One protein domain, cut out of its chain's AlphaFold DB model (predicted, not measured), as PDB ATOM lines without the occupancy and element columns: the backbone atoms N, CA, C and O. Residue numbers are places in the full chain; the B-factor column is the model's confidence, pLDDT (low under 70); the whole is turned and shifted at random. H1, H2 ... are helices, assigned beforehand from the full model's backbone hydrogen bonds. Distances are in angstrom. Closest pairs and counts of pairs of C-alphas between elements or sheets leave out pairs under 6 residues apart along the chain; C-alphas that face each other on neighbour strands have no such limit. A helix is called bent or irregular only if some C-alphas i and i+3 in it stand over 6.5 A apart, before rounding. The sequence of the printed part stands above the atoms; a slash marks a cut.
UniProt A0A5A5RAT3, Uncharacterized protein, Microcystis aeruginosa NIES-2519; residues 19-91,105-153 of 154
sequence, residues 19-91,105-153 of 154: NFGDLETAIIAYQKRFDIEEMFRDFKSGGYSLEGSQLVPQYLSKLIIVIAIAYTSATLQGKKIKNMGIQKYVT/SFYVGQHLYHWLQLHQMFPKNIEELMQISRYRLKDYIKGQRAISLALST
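What this domain is: This is residues 19 to 91 and 105 to 153 of the 154 residues of an uncharacterized protein of Microcystis aeruginosa NIES-2519 (UniProt A0A5A5RAT3). A loose frame of helices: long H3 meets H5 about at right angles, H1 sticks out as a nearly straight arm with residues 21 to 28 and 30 to 37, and on the other side H6 leads away from the end of H5 to the far end of the model, from where H7 alone folds back toward the end of H3, making an open loop with H5 and H6. The 122 printed residues hold seven named helices, H1 to H7 in order, and no named strand: all helix. The whole is loose, radius of gyration of the C-alphas 19.9 A, and only just flat, spanning 64 by 43 by 21 A.

Where its parts are: H1, residues 23 to 43, begins at C-alpha 23 (341.118, 327.245, 441.175). Assigned as one helix by its hydrogen bonds, it is bent, C-alphas 31 and 34 being 6.7 A apart: H1a is 23 to 31, H1b 34 to 43, at 16 degrees. H2 is 50 to 53, H3 57 to 83 (38.6 A), H4 87 to 90, H5 105 to 121 (24.7 A), H6 123 to 132. H7, 134 to 151 (24.9 A), is irregular, C-alphas 135 and 138 being 7.8 A apart, and ends at C-alpha 151 (300.179, 345.644, 448.717).

How they stand to each other: H1b and H3 only just touch, with 3 pairs of C-alphas within 8 A, closest Phe 43 and Ile 67, 6.8 A. H2 is close to H3 but not clearly touching, C-alphas 50 and 64 being 7.9 A apart. H3, with residues 71 to 82 alone, touches H5 about perpendicular, at 83 degrees; the closest C-alphas, Gly 78 and Gly 109, are 3.8 A apart. H4 touches H5, closest C-alphas Val 90 and Leu 112, 5.6 A. H6 and H7 only just touch, with 3 pairs within 8 A, and only at the corner, closest C-alphas Met 130 and Leu 137, 6.2 A. Every O i to N i+4 pair is within hydrogen-bond range in H1a and H6; the counts are 4 of 6 in H1b, 22 of 23 in H3, 11 of 13 in H5 and 12 of 14 in H7, while H2 and H4 are too short for such a pair.

The domain as a whole: The C-alphas farthest apart, Gly 21 and Ile 132, are 67.0 A apart. Residues 92 to 104 are not printed; C-alphas 91 and 105 are 10.8 A apart across the cut. Of the links printed whole, none is long. No printed residue is under 70 in pLDDT.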
ATOM      1  N   ASN A  19     341.454 328.128 450.965       96.44
ATOM      2  CA  ASN A  19     341.271 326.743 451.386       96.44
ATOM      3  C   ASN A  19     340.415 325.929 450.395       96.44
ATOM      4  O   ASN A  19     340.111 324.772 450.680       96.44
ATOM      5  N   PHE A  20     339.999 326.510 449.262       95.00
ATOM      6  CA  PHE A  20     339.319 325.767 448.201       95.00
ATOM      7  C   PHE A  20     340.296 324.835 447.482       95.00
ATOM      8  O   PHE A  20     341.442 325.201 447.223       95.00
ATOM      9  N   GLY A  21     339.826 323.629 447.158       94.25
ATOM     10  CA  GLY A  21     340.627 322.619 446.461       94.25
ATOM     11  C   GLY A  21     340.792 322.884 444.964       94.25
ATOM     12  O   GLY A  21     341.658 322.281 444.335       94.25
ATOM     13  N   ASP A  22     339.985 323.776 444.389       94.69
ATOM     14  CA  ASP A  22     339.967 324.061 442.960       94.69
ATOM     15  C   ASP A  22     340.076 325.566 442.655       94.69
ATOM     16  O   ASP A  22     339.516 326.435 443.331       94.69
ATOM     17  N   LEU A  23     340.830 325.874 441.598       91.94
ATOM     18  CA  LEU A  23     341.118 327.245 441.175       91.94
ATOM     19  C   LEU A  23     339.857 327.991 440.718       91.94
ATOM     20  O   LEU A  23     339.727 329.191 440.957       91.94
ATOM     21  N   GLU A  24     338.938 327.298 440.048       93.88
ATOM     22  CA  GLU A  24     337.740 327.907 439.473       93.88
ATOM     23  C   GLU A  24     336.792 328.416 440.565       93.88
ATOM     24  O   GLU A  24     336.408 329.587 440.547       93.88
ATOM     25  N   THR A  25     336.505 327.599 441.578       94.62
ATOM     26  CA  THR A  25     335.704 327.993 442.745       94.62
ATOM     27  C   THR A  25     336.365 329.129 443.504       94.62
ATOM     28  O   THR A  25     335.676 330.075 443.889       94.62
ATOM     29  N   ALA A  26     337.691 329.105 443.673       94.88
ATOM     30  CA  ALA A  26     338.410 330.200 444.314       94.88
ATOM     31  C   ALA A  26     338.232 331.529 443.565       94.88
ATOM     32  O   ALA A  26     337.964 332.559 444.187       94.88
ATOM     33  N   ILE A  27     338.319 331.510 442.232       93.44
ATOM     34  CA  ILE A  27     338.103 332.695 441.395       93.44
ATOM     35  C   ILE A  27     336.642 333.154 441.471       93.44
ATOM     36  O   ILE A  27     336.399 334.338 441.706       93.44
ATOM     37  N   ILE A  28     335.669 332.247 441.324       92.94
ATOM     38  CA  ILE A  28     334.231 332.567 441.393       92.94
ATOM     39  C   ILE A  28     333.868 333.156 442.762       92.94
ATOM     40  O   ILE A  28     333.123 334.134 442.844       92.94
ATOM     41  N   ALA A  29     334.397 332.591 443.848       92.69
ATOM     42  CA  ALA A  29     334.193 333.113 445.193       92.69
ATOM     43  C   ALA A  29     334.810 334.510 445.348       92.69
ATOM     44  O   ALA A  29     334.157 335.413 445.870       92.69
ATOM     45  N   TYR A  30     336.033 334.713 444.852       92.50
ATOM     46  CA  TYR A  30     336.708 336.006 444.937       92.50
ATOM     47  C   TYR A  30     336.011 337.094 444.110       92.50
ATOM     48  O   TYR A  30     335.957 338.244 444.539       92.50
ATOM     49  N   GLN A  31     335.423 336.755 442.959       90.19
ATOM     50  CA  GLN A  31     334.668 337.708 442.134       90.19
ATOM     51  C   GLN A  31     333.503 338.356 442.897       90.19
ATOM     52  O   GLN A  31     333.241 339.541 442.706       90.19
ATOM     53  N   LYS A  32     332.869 337.621 443.821       88.81
ATOM     54  CA  LYS A  32     331.779 338.128 444.674       88.81
ATOM     55  C   LYS A  32     332.243 339.135 445.730       88.81
ATOM     56  O   LYS A  32     331.413 339.762 446.380       88.81
ATOM     57  N   ARG A  33     333.557 339.329 445.921       89.25
ATOM     58  CA  ARG A  33     334.102 340.291 446.898       89.25
ATOM     59  C   ARG A  33     333.548 341.700 446.688       89.25
ATOM     60  O   ARG A  33     333.344 342.407 447.666       89.25
ATOM     61  N   PHE A  34     333.317 342.102 445.440       85.06
ATOM     62  CA  PHE A  34     332.826 343.442 445.116       85.06
ATOM     63  C   PHE A  34     331.327 343.628 445.397       85.06
ATOM     64  O   PHE A  34     330.874 344.765 445.493       85.06
ATOM     65  N   ASP A  35     330.565 342.550 445.619       84.19
ATOM     66  CA  ASP A  35     329.124 342.635 445.900       84.19
ATOM     67  C   ASP A  35     328.844 343.397 447.212       84.19
ATOM     68  O   ASP A  35     327.828 344.079 447.342       84.19
ATOM     69  N   ILE A  36     329.771 343.353 448.179       88.06
ATOM     70  CA  ILE A  36     329.643 344.094 449.446       88.06
ATOM     71  C   ILE A  36     329.759 345.616 449.261       88.06
ATOM     72  O   ILE A  36     329.253 346.382 450.082       88.06
ATOM     73  N   GLU A  37     330.401 346.083 448.186       89.50
ATOM     74  CA  GLU A  37     330.569 347.516 447.927       89.50
ATOM     75  C   GLU A  37     329.240 348.198 447.599       89.50
ATOM     76  O   GLU A  37     329.043 349.362 447.951       89.50
ATOM     77  N   GLU A  38     328.313 347.475 446.962       87.88
ATOM     78  CA  GLU A  38     326.956 347.963 446.710       87.88
ATOM     79  C   GLU A  38     326.230 348.221 448.037       87.88
ATOM     80  O   GLU A  38     325.746 349.329 448.269       87.88
ATOM     81  N   MET A  39     326.282 347.261 448.966       91.44
ATOM     82  CA  MET A  39     325.727 347.419 450.314       91.44
ATOM     83  C   MET A  39     326.369 348.596 451.067       91.44
ATOM     84  O   MET A  39     325.663 349.401 451.673       91.44
ATOM     85  N   PHE A  40     327.699 348.745 451.019       90.69
ATOM     86  CA  PHE A  40     328.373 349.870 451.678       90.69
ATOM     87  C   PHE A  40     327.969 351.225 451.095       90.69
ATOM     88  O   PHE A  40     327.805 352.188 451.846       90.69
ATOM     89  N   ARG A  41     327.787 351.312 449.776       90.81
ATOM     90  CA  ARG A  41     327.282 352.523 449.122       90.81
ATOM     91  C   ARG A  41     325.869 352.858 449.599       90.81
ATOM     92  O   ARG A  41     325.613 354.012 449.940       90.81
ATOM     93  N   ASP A  42     324.994 351.859 449.654       92.12
ATOM     94  CA  ASP A  42     323.596 352.006 450.063       92.12
ATOM     95  C   ASP A  42     323.449 352.389 451.548       92.12
ATOM     96  O   ASP A  42     322.543 353.137 451.911       92.12
ATOM     97  N   PHE A  43     324.353 351.934 452.422       90.81
ATOM     98  CA  PHE A  43     324.358 352.330 453.839       90.81
ATOM     99  C   PHE A  43     324.754 353.801 454.015       90.81
ATOM    100  O   PHE A  43     324.223 354.495 454.880       90.81
ATOM    101  N   LYS A  44     325.691 354.278 453.194       87.81
ATOM    102  CA  LYS A  44     326.198 355.656 453.204       87.81
ATOM    103  C   LYS A  44     325.249 356.582 452.434       87.81
ATOM    104  O   LYS A  44     324.033 356.429 452.485       87.81
ATOM    105  N   SER A  45     325.785 357.563 451.716       84.38
ATOM    106  CA  SER A  45     325.026 358.554 450.947       84.38
ATOM    107  C   SER A  45     324.182 357.979 449.800       84.38
ATOM    108  O   SER A  45     323.321 358.682 449.285       84.38
ATOM    109  N   GLY A  46     324.393 356.721 449.396       79.06
ATOM    110  CA  GLY A  46     323.627 356.086 448.320       79.06
ATOM    111  C   GLY A  46     322.203 355.674 448.702       79.06
ATOM    112  O   GLY A  46     321.380 355.482 447.810       79.06
ATOM    113  N   GLY A  47     321.899 355.555 449.999       86.12
ATOM    114  CA  GLY A  47     320.577 355.156 450.485       86.12
ATOM    115  C   GLY A  47     320.244 355.759 451.848       86.12
ATOM    116  O   GLY A  47     319.521 356.746 451.930       86.12
ATOM    117  N   TYR A  48     320.768 355.176 452.926       87.62
ATOM    118  CA  TYR A  48     320.364 355.515 454.299       87.62
ATOM    119  C   TYR A  48     321.132 356.671 454.948       87.62
ATOM    120  O   TYR A  48     320.848 357.038 456.084       87.62
ATOM    121  N   SER A  49     322.076 357.278 454.229       87.56
ATOM    122  CA  SER A  49     322.801 358.485 454.637       87.56
ATOM    123  C   SER A  49     323.515 358.365 455.990       87.56
ATOM    124  O   SER A  49     323.551 359.322 456.760       87.56
ATOM    125  N   LEU A  50     324.144 357.213 456.269       87.69
ATOM    126  CA  LEU A  50     324.879 356.967 457.521       87.69
ATOM    127  C   LEU A  50     325.897 358.072 457.855       87.69
ATOM    128  O   LEU A  50     325.995 358.488 459.007       87.69
ATOM    129  N   GLU A  51     326.618 358.583 456.854       84.19
ATOM    130  CA  GLU A  51     327.623 359.648 457.019       84.19
ATOM    131  C   GLU A  51     327.004 360.991 457.444       84.19
ATOM    132  O   GLU A  51     327.643 361.769 458.147       84.19
ATOM    133  N   GLY A  52     325.738 361.240 457.090       84.88
ATOM    134  CA  GLY A  52     325.004 362.440 457.497       84.88
ATOM    135  C   GLY A  52     324.503 362.400 458.942       84.88
ATOM    136  O   GLY A  52     324.109 363.433 459.469       84.88
ATOM    137  N   SER A  53     324.531 361.234 459.598       84.38
ATOM    138  CA  SER A  53     324.016 361.082 460.966       84.38
ATOM    139  C   SER A  53     324.896 361.741 462.035       84.38
ATOM    140  O   SER A  53     324.391 362.061 463.107       84.38
ATOM    141  N   GLN A  54     326.197 361.923 461.758       86.31
ATOM    142  CA  GLN A  54     327.194 362.529 462.662       86.31
ATOM    143  C   GLN A  54     327.158 361.987 464.110       86.31
ATOM    144  O   GLN A  54     327.484 362.688 465.066       86.31
ATOM    145  N   LEU A  55     326.752 360.724 464.286       88.00
ATOM    146  CA  LEU A  55     326.584 360.110 465.602       88.00
ATOM    147  C   LEU A  55     327.926 359.764 466.254       88.00
ATOM    148  O   LEU A  55     328.860 359.308 465.594       88.00
ATOM    149  N   VAL A  56     327.984 359.869 467.585       87.94
ATOM    150  CA  VAL A  56     329.118 359.345 468.359       87.94
ATOM    151  C   VAL A  56     329.185 357.806 468.271       87.94
ATOM    152  O   VAL A  56     328.143 357.154 468.110       87.94
ATOM    153  N   PRO A  57     330.378 357.187 468.410       84.56
ATOM    154  CA  PRO A  57     330.599 355.772 468.079       84.56
ATOM    155  C   PRO A  57     329.621 354.776 468.725       84.56
ATOM    156  O   PRO A  57     329.207 353.807 468.089       84.56
ATOM    157  N   GLN A  58     329.190 355.031 469.964       84.19
ATOM    158  CA  GLN A  58     328.257 354.162 470.695       84.19
ATOM    159  C   GLN A  58     326.832 354.110 470.109       84.19
ATOM    160  O   GLN A  58     326.128 353.120 470.303       84.19
ATOM    161  N   TYR A  59     326.386 355.156 469.405       87.69
ATOM    162  CA  TYR A  59     325.087 355.169 468.718       87.69
ATOM    163  C   TYR A  59     325.222 354.756 467.255       87.69
ATOM    164  O   TYR A  59     324.275 354.211 466.689       87.69
ATOM    165  N   LEU A  60     326.406 354.941 466.664       88.94
ATOM    166  CA  LEU A  60     326.703 354.493 465.308       88.94
ATOM    167  C   LEU A  60     326.532 352.973 465.162       88.94
ATOM    168  O   LEU A  60     325.898 352.522 464.212       88.94
ATOM    169  N   SER A  61     327.024 352.180 466.119       88.50
ATOM    170  CA  SER A  61     326.860 350.717 466.097       88.50
ATOM    171  C   SER A  61     325.385 350.295 466.110       88.50
ATOM    172  O   SER A  61     324.976 349.438 465.328       88.50
ATOM    173  N   LYS A  62     324.564 350.952 466.938       92.50
ATOM    174  CA  LYS A  62     323.113 350.729 466.999       92.50
ATOM    175  C   LYS A  62     322.434 351.103 465.683       92.50
ATOM    176  O   LYS A  62     321.621 350.332 465.178       92.50
ATOM    177  N   LEU A  63     322.795 352.248 465.101       92.12
ATOM    178  CA  LEU A  63     322.253 352.692 463.817       92.12
ATOM    179  C   LEU A  63     322.612 351.724 462.682       92.12
ATOM    180  O   LEU A  63     321.749 351.403 461.872       92.12
ATOM    181  N   ILE A  64     323.843 351.206 462.642       92.31
ATOM    182  CA  ILE A  64     324.267 350.228 461.629       92.31
ATOM    183  C   ILE A  64     323.408 348.960 461.689       92.31
ATOM    184  O   ILE A  64     323.010 348.454 460.642       92.31
ATOM    185  N   ILE A  65     323.073 348.467 462.888       94.19
ATOM    186  CA  ILE A  65     322.188 347.301 463.044       94.19
ATOM    187  C   ILE A  65     320.799 347.602 462.466       94.19
ATOM    188  O   ILE A  65     320.266 346.807 461.693       94.19
ATOM    189  N   VAL A  66     320.229 348.768 462.789       94.31
ATOM    190  CA  VAL A  66     318.924 349.196 462.258       94.31
ATOM    191  C   VAL A  66     318.963 349.311 460.732       94.31
ATOM    192  O   VAL A  66     318.077 348.789 460.054       94.31
ATOM    193  N   ILE A  67     320.010 349.926 460.180       94.19
ATOM    194  CA  ILE A  67     320.219 350.046 458.733       94.19
ATOM    195  C   ILE A  67     320.345 348.668 458.082       94.19
ATOM    196  O   ILE A  67     319.738 348.444 457.041       94.19
ATOM    197  N   ALA A  68     321.068 347.724 458.688       95.00
ATOM    198  CA  ALA A  68     321.220 346.377 458.142       95.00
ATOM    199  C   ALA A  68     319.882 345.623 458.069       95.00
ATOM    200  O   ALA A  68     319.587 344.972 457.061       95.00
ATOM    201  N   ILE A  69     319.037 345.755 459.098       95.75
ATOM    202  CA  ILE A  69     317.681 345.186 459.103       95.75
ATOM    203  C   ILE A  69     316.823 345.853 458.021       95.75
ATOM    204  O   ILE A  69     316.196 345.160 457.214       95.75
ATOM    205  N   ALA A  70     316.830 347.187 457.954       94.81
ATOM    206  CA  ALA A  70     316.073 347.947 456.962       94.81
ATOM    207  C   ALA A  70     316.508 347.608 455.525       94.81
ATOM    208  O   ALA A  70     315.662 347.361 454.664       94.81
ATOM    209  N   TYR A  71     317.817 347.516 455.283       95.00
ATOM    210  CA  TYR A  71     318.409 347.139 454.003       95.00
ATOM    211  C   TYR A  71     317.985 345.740 453.571       95.00
ATOM    212  O   TYR A  71     317.575 345.535 452.426       95.00
ATOM    213  N   THR A  72     318.050 344.778 454.494       95.19
ATOM    214  CA  THR A  72     317.638 343.394 454.238       95.19
ATOM    215  C   THR A  72     316.155 343.338 453.887       95.19
ATOM    216  O   THR A  72     315.787 342.739 452.877       95.19
ATOM    217  N   SER A  73     315.312 344.027 454.661       95.44
ATOM    218  CA  SER A  73     313.873 344.123 454.408       95.44
ATOM    219  C   SER A  73     313.578 344.722 453.029       95.44
ATOM    220  O   SER A  73     312.929 344.081 452.199       95.44
ATOM    221  N   ALA A  74     314.151 345.889 452.713       95.12
ATOM    222  CA  ALA A  74     313.990 346.537 451.414       95.12
ATOM    223  C   ALA A  74     314.496 345.653 450.258       95.12
ATOM    224  O   ALA A  74     313.844 345.544 449.222       95.12
ATOM    225  N   THR A  75     315.618 344.957 450.437       95.50
ATOM    226  CA  THR A  75     316.180 344.061 449.416       95.50
ATOM    227  C   THR A  75     315.276 342.864 449.137       95.50
ATOM    228  O   THR A  75     315.021 342.544 447.971       95.50
ATOM    229  N   LEU A  76     314.762 342.211 450.183       96.06
ATOM    230  CA  LEU A  76     313.805 341.107 450.055       96.06
ATOM    231  C   LEU A  76     312.525 341.577 449.368       96.06
ATOM    232  O   LEU A  76     312.027 340.920 448.451       96.06
ATOM    233  N   GLN A  77     312.041 342.749 449.763       95.75
ATOM    234  CA  GLN A  77     310.844 343.351 449.217       95.75
ATOM    235  C   GLN A  77     310.997 343.668 447.725       95.75
ATOM    236  O   GLN A  77     310.206 343.214 446.897       95.75
ATOM    237  N   GLY A  78     312.075 344.344 447.329       95.50
ATOM    238  CA  GLY A  78     312.342 344.611 445.918       95.50
ATOM    239  C   GLY A  78     312.594 343.346 445.094       95.50
ATOM    240  O   GLY A  78     312.220 343.302 443.919       95.50
ATOM    241  N   LYS A  79     313.144 342.279 445.693       95.31
ATOM    242  CA  LYS A  79     313.254 340.961 445.043       95.31
ATOM    243  C   LYS A  79     311.875 340.354 444.760       95.31
ATOM    244  O   LYS A  79     311.663 339.867 443.651       95.31
ATOM    245  N   LYS A  80     310.923 340.423 445.702       96.19
ATOM    246  CA  LYS A  80     309.531 339.984 445.472       96.19
ATOM    247  C   LYS A  80     308.890 340.755 444.310       96.19
ATOM    248  O   LYS A  80     308.396 340.140 443.369       96.19
ATOM    249  N   ILE A  81     308.984 342.087 444.321       95.81
ATOM    250  CA  ILE A  81     308.445 342.972 443.267       95.81
ATOM    251  C   ILE A  81     309.035 342.652 441.889       95.81
ATOM    252  O   ILE A  81     308.319 342.636 440.882       95.81
ATOM    253  N   LYS A  82     310.340 342.374 441.838       93.38
ATOM    254  CA  LYS A  82     311.023 341.922 440.623       93.38
ATOM    255  C   LYS A  82     310.470 340.600 440.113       93.38
ATOM    256  O   LYS A  82     310.141 340.506 438.934       93.38
ATOM    257  N   ASN A  83     310.327 339.616 440.997       94.25
ATOM    258  CA  ASN A  83     309.799 338.298 440.645       94.25
ATOM    259  C   ASN A  83     308.344 338.367 440.153       94.25
ATOM    260  O   ASN A  83     307.967 337.615 439.263       94.25
ATOM    261  N   MET A  84     307.549 339.307 440.670       93.88
ATOM    262  CA  MET A  84     306.179 339.573 440.211       93.88
ATOM    263  C   MET A  84     306.101 340.316 438.864       93.88
ATOM    264  O   MET A  84     305.015 340.491 438.317       93.88
ATOM    265  N   GLY A  85     307.222 340.807 438.323       92.06
ATOM    266  CA  GLY A  85     307.257 341.506 437.032       92.06
ATOM    267  C   GLY A  85     306.653 342.917 437.038       92.06
ATOM    268  O   GLY A  85     306.458 343.516 435.977       92.06
ATOM    269  N   ILE A  86     306.376 343.486 438.217       93.81
ATOM    270  CA  ILE A  86     305.758 344.816 438.366       93.81
ATOM    271  C   ILE A  86     306.774 345.948 438.598       93.81
ATOM    272  O   ILE A  86     306.378 347.106 438.706       93.81
ATOM    273  N   GLN A  87     308.084 345.658 438.571       92.88
ATOM    274  CA  GLN A  87     309.167 346.648 438.732       92.88
ATOM    275  C   GLN A  87     308.980 347.911 437.870       92.88
ATOM    276  O   GLN A  87     309.314 349.006 438.317       92.88
ATOM    277  N   LYS A  88     308.443 347.770 436.651       91.81
ATOM    278  CA  LYS A  88     308.230 348.874 435.696       91.81
ATOM    279  C   LYS A  88     307.265 349.966 436.179       91.81
ATOM    280  O   LYS A  88     307.269 351.048 435.603       91.81
ATOM    281  N   TYR A  89     306.420 349.663 437.166       92.25
ATOM    282  CA  TYR A  89     305.507 350.634 437.779       92.25
ATOM    283  C   TYR A  89     306.149 351.342 438.974       92.25
ATOM    284  O   TYR A  89     305.830 352.493 439.242       92.25
ATOM    285  N   VAL A  90     307.073 350.660 439.654       93.06
ATOM    286  CA  VAL A  90     307.742 351.144 440.870       93.06
ATOM    287  C   VAL A  90     308.968 351.995 440.542       93.06
ATOM    288  O   VAL A  90     309.250 352.994 441.191       93.06
ATOM    289  N   THR A  91     309.727 351.579 439.530       92.25
ATOM    290  CA  THR A  91     310.985 352.211 439.127       92.25
ATOM    291  C   THR A  91     311.024 352.396 437.623       92.25
ATOM    292  O   THR A  91     310.277 351.763 436.871       92.25
ATOM    293  N   SER A 105     317.917 345.208 443.818       93.75
ATOM    294  CA  SER A 105     316.699 344.827 444.549       93.75
ATOM    295  C   SER A 105     316.446 345.771 445.726       93.75
ATOM    296  O   SER A 105     315.301 346.149 445.943       93.75
ATOM    297  N   PHE A 106     317.500 346.231 446.405       94.31
ATOM    298  CA  PHE A 106     317.406 347.278 447.421       94.31
ATOM    299  C   PHE A 106     316.728 348.545 446.877       94.31
ATOM    300  O   PHE A 106     315.729 348.996 447.434       94.31
ATOM    301  N   TYR A 107     317.204 349.056 445.736       93.06
ATOM    302  CA  TYR A 107     316.656 350.253 445.097       93.06
ATOM    303  C   TYR A 107     315.166 350.091 444.775       93.06
ATOM    304  O   TYR A 107     314.351 350.946 445.110       93.06
ATOM    305  N   VAL A 108     314.779 348.964 444.168       94.88
ATOM    306  CA  VAL A 108     313.365 348.686 443.869       94.88
ATOM    307  C   VAL A 108     312.522 348.644 445.146       94.88
ATOM    308  O   VAL A 108     311.415 349.175 445.151       94.88
ATOM    309  N   GLY A 109     313.037 348.054 446.228       95.25
ATOM    310  CA  GLY A 109     312.355 348.006 447.519       95.25
ATOM    311  C   GLY A 109     312.171 349.381 448.154       95.25
ATOM    312  O   GLY A 109     311.066 349.714 448.561       95.25
ATOM    313  N   GLN A 110     313.215 350.212 448.178       93.69
ATOM    314  CA  GLN A 110     313.125 351.592 448.666       93.69
ATOM    315  C   GLN A 110     312.096 352.409 447.877       93.69
ATOM    316  O   GLN A 110     311.241 353.082 448.454       93.69
ATOM    317  N   HIS A 111     312.127 352.316 446.547       94.00
ATOM    318  CA  HIS A 111     311.181 353.028 445.691       94.00
ATOM    319  C   HIS A 111     309.747 352.501 445.798       94.00
ATOM    320  O   HIS A 111     308.813 353.274 445.589       94.00
ATOM    321  N   LEU A 112     309.552 351.230 446.170       95.75
ATOM    322  CA  LEU A 112     308.225 350.674 446.427       95.75
ATOM    323  C   LEU A 112     307.494 351.447 447.522       95.75
ATOM    324  O   LEU A 112     306.346 351.833 447.318       95.75
ATOM    325  N   TYR A 113     308.159 351.691 448.655       92.88
ATOM    326  CA  TYR A 113     307.553 352.403 449.780       92.88
ATOM    327  C   TYR A 113     307.121 353.815 449.381       92.88
ATOM    328  O   TYR A 113     305.969 354.182 449.595       92.88
ATOM    329  N   HIS A 114     308.002 354.566 448.714       92.25
ATOM    330  CA  HIS A 114     307.686 355.908 448.220       92.25
ATOM    331  C   HIS A 114     306.521 355.898 447.224       92.25
ATOM    332  O   HIS A 114     305.625 356.736 447.298       92.25
ATOM    333  N   TRP A 115     306.511 354.943 446.293       93.31
ATOM    334  CA  TRP A 115     305.463 354.840 445.281       93.31
ATOM    335  C   TRP A 115     304.087 354.541 445.892       93.31
ATOM    336  O   TRP A 115     303.105 355.193 445.535       93.31
ATOM    337  N   LEU A 116     304.018 353.605 446.843       94.00
ATOM    338  CA  LEU A 116     302.776 353.278 447.548       94.00
ATOM    339  C   LEU A 116     302.301 354.432 448.434       94.00
ATOM    340  O   LEU A 116     301.114 354.746 448.436       94.00
ATOM    341  N   GLN A 117     303.222 355.098 449.135       92.69
ATOM    342  CA  GLN A 117     302.903 356.257 449.962       92.69
ATOM    343  C   GLN A 117     302.308 357.399 449.128       92.69
ATOM    344  O   GLN A 117     301.281 357.960 449.502       92.69
ATOM    345  N   LEU A 118     302.899 357.710 447.968       89.12
ATOM    346  CA  LEU A 118     302.369 358.731 447.061       89.12
ATOM    347  C   LEU A 118     300.961 358.389 446.559       89.12
ATOM    348  O   LEU A 118     300.111 359.271 446.481       89.12
ATOM    349  N   HIS A 119     300.686 357.121 446.242       89.25
ATOM    350  CA  HIS A 119     299.336 356.704 445.847       89.25
ATOM    351  C   HIS A 119     298.318 356.897 446.977       89.25
ATOM    352  O   HIS A 119     297.237 357.433 446.737       89.25
ATOM    353  N   GLN A 120     298.687 356.533 448.207       90.19
ATOM    354  CA  GLN A 120     297.828 356.691 449.384       90.19
ATOM    355  C   GLN A 120     297.572 358.156 449.759       90.19
ATOM    356  O   GLN A 120     296.524 358.462 450.321       90.19
ATOM    357  N   MET A 121     298.501 359.064 449.450       93.06
ATOM    358  CA  MET A 121     298.350 360.494 449.741       93.06
ATOM    359  C   MET A 121     297.340 361.199 448.830       93.06
ATOM    360  O   MET A 121     296.723 362.174 449.254       93.06
ATOM    361  N   PHE A 122     297.144 360.720 447.598       89.81
ATOM    362  CA  PHE A 122     296.356 361.432 446.582       89.81
ATOM    363  C   PHE A 122     295.250 360.586 445.913       89.81
ATOM    364  O   PHE A 122     295.093 360.651 444.691       89.81
ATOM    365  N   PRO A 123     294.436 359.809 446.657       89.50
ATOM    366  CA  PRO A 123     293.458 358.904 446.051       89.50
ATOM    367  C   PRO A 123     292.387 359.654 445.247       89.50
ATOM    368  O   PRO A 123     292.068 359.251 444.130       89.50
ATOM    369  N   LYS A 124     291.895 360.789 445.767       92.69
ATOM    370  CA  LYS A 124     290.870 361.616 445.106       92.69
ATOM    371  C   LYS A 124     291.373 362.216 443.796       92.69
ATOM    372  O   LYS A 124     290.717 362.096 442.770       92.69
ATOM    373  N   ASN A 125     292.580 362.783 443.804       92.25
ATOM    374  CA  ASN A 125     293.178 363.356 442.598       92.25
ATOM    375  C   ASN A 125     293.403 362.293 441.517       92.25
ATOM    376  O   ASN A 125     293.249 362.576 440.332       92.25
ATOM    377  N   ILE A 126     293.763 361.066 441.906       89.31
ATOM    378  CA  ILE A 126     293.912 359.954 440.961       89.31
ATOM    379  C   ILE A 126     292.557 359.582 440.353       89.31
ATOM    380  O   ILE A 126     292.481 359.376 439.143       89.31
ATOM    381  N   GLU A 127     291.494 359.529 441.154       90.75
ATOM    382  CA  GLU A 127     290.139 359.257 440.667       90.75
ATOM    383  C   GLU A 127     289.652 360.341 439.693       90.75
ATOM    384  O   GLU A 127     289.213 360.027 438.585       90.75
ATOM    385  N   GLU A 128     289.824 361.615 440.041       93.75
ATOM    386  CA  GLU A 128     289.509 362.749 439.165       93.75
ATOM    387  C   GLU A 128     290.312 362.691 437.856       93.75
ATOM    388  O   GLU A 128     289.755 362.818 436.762       93.75
ATOM    389  N   LEU A 129     291.616 362.401 437.932       91.44
ATOM    390  CA  LEU A 129     292.459 362.210 436.750       91.44
ATOM    391  C   LEU A 129     291.965 361.057 435.869       91.44
ATOM    392  O   LEU A 129     291.992 361.177 434.640       91.44
ATOM    393  N   MET A 130     291.497 359.955 436.463       91.88
ATOM    394  CA  MET A 130     290.912 358.828 435.730       91.88
ATOM    395  C   MET A 130     289.601 359.214 435.033       91.88
ATOM    396  O   MET A 130     289.352 358.756 433.915       91.88
ATOM    397  N   GLN A 131     288.789 360.075 435.652       92.75
ATOM    398  CA  GLN A 131     287.548 360.581 435.061       92.75
ATOM    399  C   GLN A 131     287.799 361.542 433.896       92.75
ATOM    400  O   GLN A 131     287.086 361.458 432.895       92.75
ATOM    401  N   ILE A 132     288.810 362.411 434.001       95.06
ATOM    402  CA  ILE A 132     289.175 363.385 432.959       95.06
ATOM    403  C   ILE A 132     289.880 362.688 431.789       95.06
ATOM    404  O   ILE A 132     289.580 362.932 430.622       95.06
ATOM    405  N   SER A 133     290.814 361.779 432.076       93.19
ATOM    406  CA  SER A 133     291.658 361.138 431.061       93.19
ATOM    407  C   SER A 133     291.215 359.714 430.714       93.19
ATOM    408  O   SER A 133     292.023 358.786 430.632       93.19
ATOM    409  N   ARG A 134     289.915 359.544 430.431       88.88
ATOM    410  CA  ARG A 134     289.298 358.232 430.130       88.88
ATOM    411  C   ARG A 134     289.999 357.454 429.014       88.88
ATOM    412  O   ARG A 134     290.043 356.228 429.056       88.88
ATOM    413  N   TYR A 135     290.606 358.141 428.047       94.62
ATOM    414  CA  TYR A 135     291.368 357.506 426.966       94.62
ATOM    415  C   TYR A 135     292.583 356.692 427.465       94.62
ATOM    416  O   TYR A 135     292.998 355.752 426.790       94.62
ATOM    417  N   ARG A 136     293.114 356.979 428.667       93.56
ATOM    418  CA  ARG A 136     294.183 356.203 429.337       93.56
ATOM    419  C   ARG A 136     293.673 355.261 430.427       93.56
ATOM    420  O   ARG A 136     294.481 354.666 431.136       93.56
ATOM    421  N   LEU A 137     292.358 355.073 430.565       91.88
ATOM    422  CA  LEU A 137     291.761 354.276 431.647       91.88
ATOM    423  C   LEU A 137     292.361 352.865 431.749       91.88
ATOM    424  O   LEU A 137     292.622 352.377 432.848       91.88
ATOM    425  N   LYS A 138     292.663 352.232 430.608       93.94
ATOM    426  CA  LYS A 138     293.322 350.915 430.564       93.94
ATOM    427  C   LYS A 138     294.671 350.906 431.290       93.94
ATOM    428  O   LYS A 138     295.005 349.906 431.920       93.94
ATOM    429  N   ASP A 139     295.441 351.984 431.211       93.06
ATOM    430  CA  ASP A 139     296.753 352.077 431.854       93.06
ATOM    431  C   ASP A 139     296.634 352.393 433.345       93.06
ATOM    432  O   ASP A 139     297.359 351.798 434.144       93.06
ATOM    433  N   TYR A 140     295.650 353.205 433.743       91.56
ATOM    434  CA  TYR A 140     295.310 353.389 435.157       91.56
ATOM    435  C   TYR A 140     294.898 352.074 435.823       91.56
ATOM    436  O   TYR A 140     295.414 351.744 436.887       91.56
ATOM    437  N   ILE A 141     294.043 351.271 435.177       92.38
ATOM    438  CA  ILE A 141     293.628 349.955 435.693       92.38
ATOM    439  C   ILE A 141     294.839 349.033 435.875       92.38
ATOM    440  O   ILE A 141     294.951 348.353 436.895       92.38
ATOM    441  N   LYS A 142     295.772 349.008 434.915       94.75
ATOM    442  CA  LYS A 142     297.018 348.236 435.052       94.75
ATOM    443  C   LYS A 142     297.860 348.723 436.238       94.75
ATOM    444  O   LYS A 142     298.398 347.889 436.961       94.75
ATOM    445  N   GLY A 143     297.955 350.038 436.437       93.44
ATOM    446  CA  GLY A 143     298.635 350.643 437.583       93.44
ATOM    447  C   GLY A 143     297.995 350.245 438.913       93.44
ATOM    448  O   GLY A 143     298.688 349.747 439.791       93.44
ATOM    449  N   GLN A 144     296.670 350.354 439.030       92.62
ATOM    450  CA  GLN A 144     295.924 349.951 440.231       92.62
ATOM    451  C   GLN A 144     296.085 348.455 440.535       92.62
ATOM    452  O   GLN A 144     296.300 348.070 441.681       92.62
ATOM    453  N   ARG A 145     296.075 347.594 439.507       95.19
ATOM    454  CA  ARG A 145     296.389 346.163 439.672       95.19
ATOM    455  C   ARG A 145     297.810 345.948 440.186       95.19
ATOM    456  O   ARG A 145     298.012 345.118 441.064       95.19
ATOM    457  N   ALA A 146     298.788 346.690 439.667       95.56
ATOM    458  CA  ALA A 146     300.165 346.610 440.148       95.56
ATOM    459  C   ALA A 146     300.297 347.072 441.608       95.56
ATOM    460  O   ALA A 146     301.067 346.477 442.353       95.56
ATOM    461  N   ILE A 147     299.526 348.080 442.026       94.88
ATOM    462  CA  ILE A 147     299.463 348.540 443.420       94.88
ATOM    463  C   ILE A 147     298.841 347.471 444.314       94.88
ATOM    464  O   ILE A 147     299.405 347.151 445.352       94.88
ATOM    465  N   SER A 148     297.730 346.862 443.897       94.56
ATOM    466  CA  SER A 148     297.100 345.760 444.633       94.56
ATOM    467  C   SER A 148     298.051 344.568 444.805       94.56
ATOM    468  O   SER A 148     298.200 344.066 445.917       94.56
ATOM    469  N   LEU A 149     298.763 344.179 443.741       95.56
ATOM    470  CA  LEU A 149     299.801 343.143 443.800       95.56
ATOM    471  C   LEU A 149     300.965 343.535 444.713       95.56
ATOM    472  O   LEU A 149     301.492 342.695 445.431       95.56
ATOM    473  N   ALA A 150     301.387 344.798 444.692       95.38
ATOM    474  CA  ALA A 150     302.415 345.288 445.598       95.38
ATOM    475  C   ALA A 150     301.946 345.259 447.060       95.38
ATOM    476  O   ALA A 150     302.705 344.848 447.929       95.38
ATOM    477  N   LEU A 151     300.707 345.648 447.353       94.38
ATOM    478  CA  LEU A 151     300.179 345.644 448.717       94.38
ATOM    479  C   LEU A 151     300.047 344.227 449.289       94.38
ATOM    480  O   LEU A 151     300.267 344.047 450.478       94.38
ATOM    481  N   SER A 152     299.799 343.212 448.454       93.75
ATOM    482  CA  SER A 152     299.731 341.811 448.898       93.75
ATOM    483  C   SER A 152     301.090 341.189 449.261       93.75
ATOM    484  O   SER A 152     301.170 339.981 449.471       93.75
ATOM    485  N   THR A 153     302.182 341.958 449.221       89.75
ATOM    486  CA  THR A 153     303.532 341.458 449.540       89.75
ATOM    487  C   THR A 153     304.016 341.800 450.949       89.75
ATOM    488  O   THR A 153     305.058 341.257 451.349       89.75
TER     489      THR A 153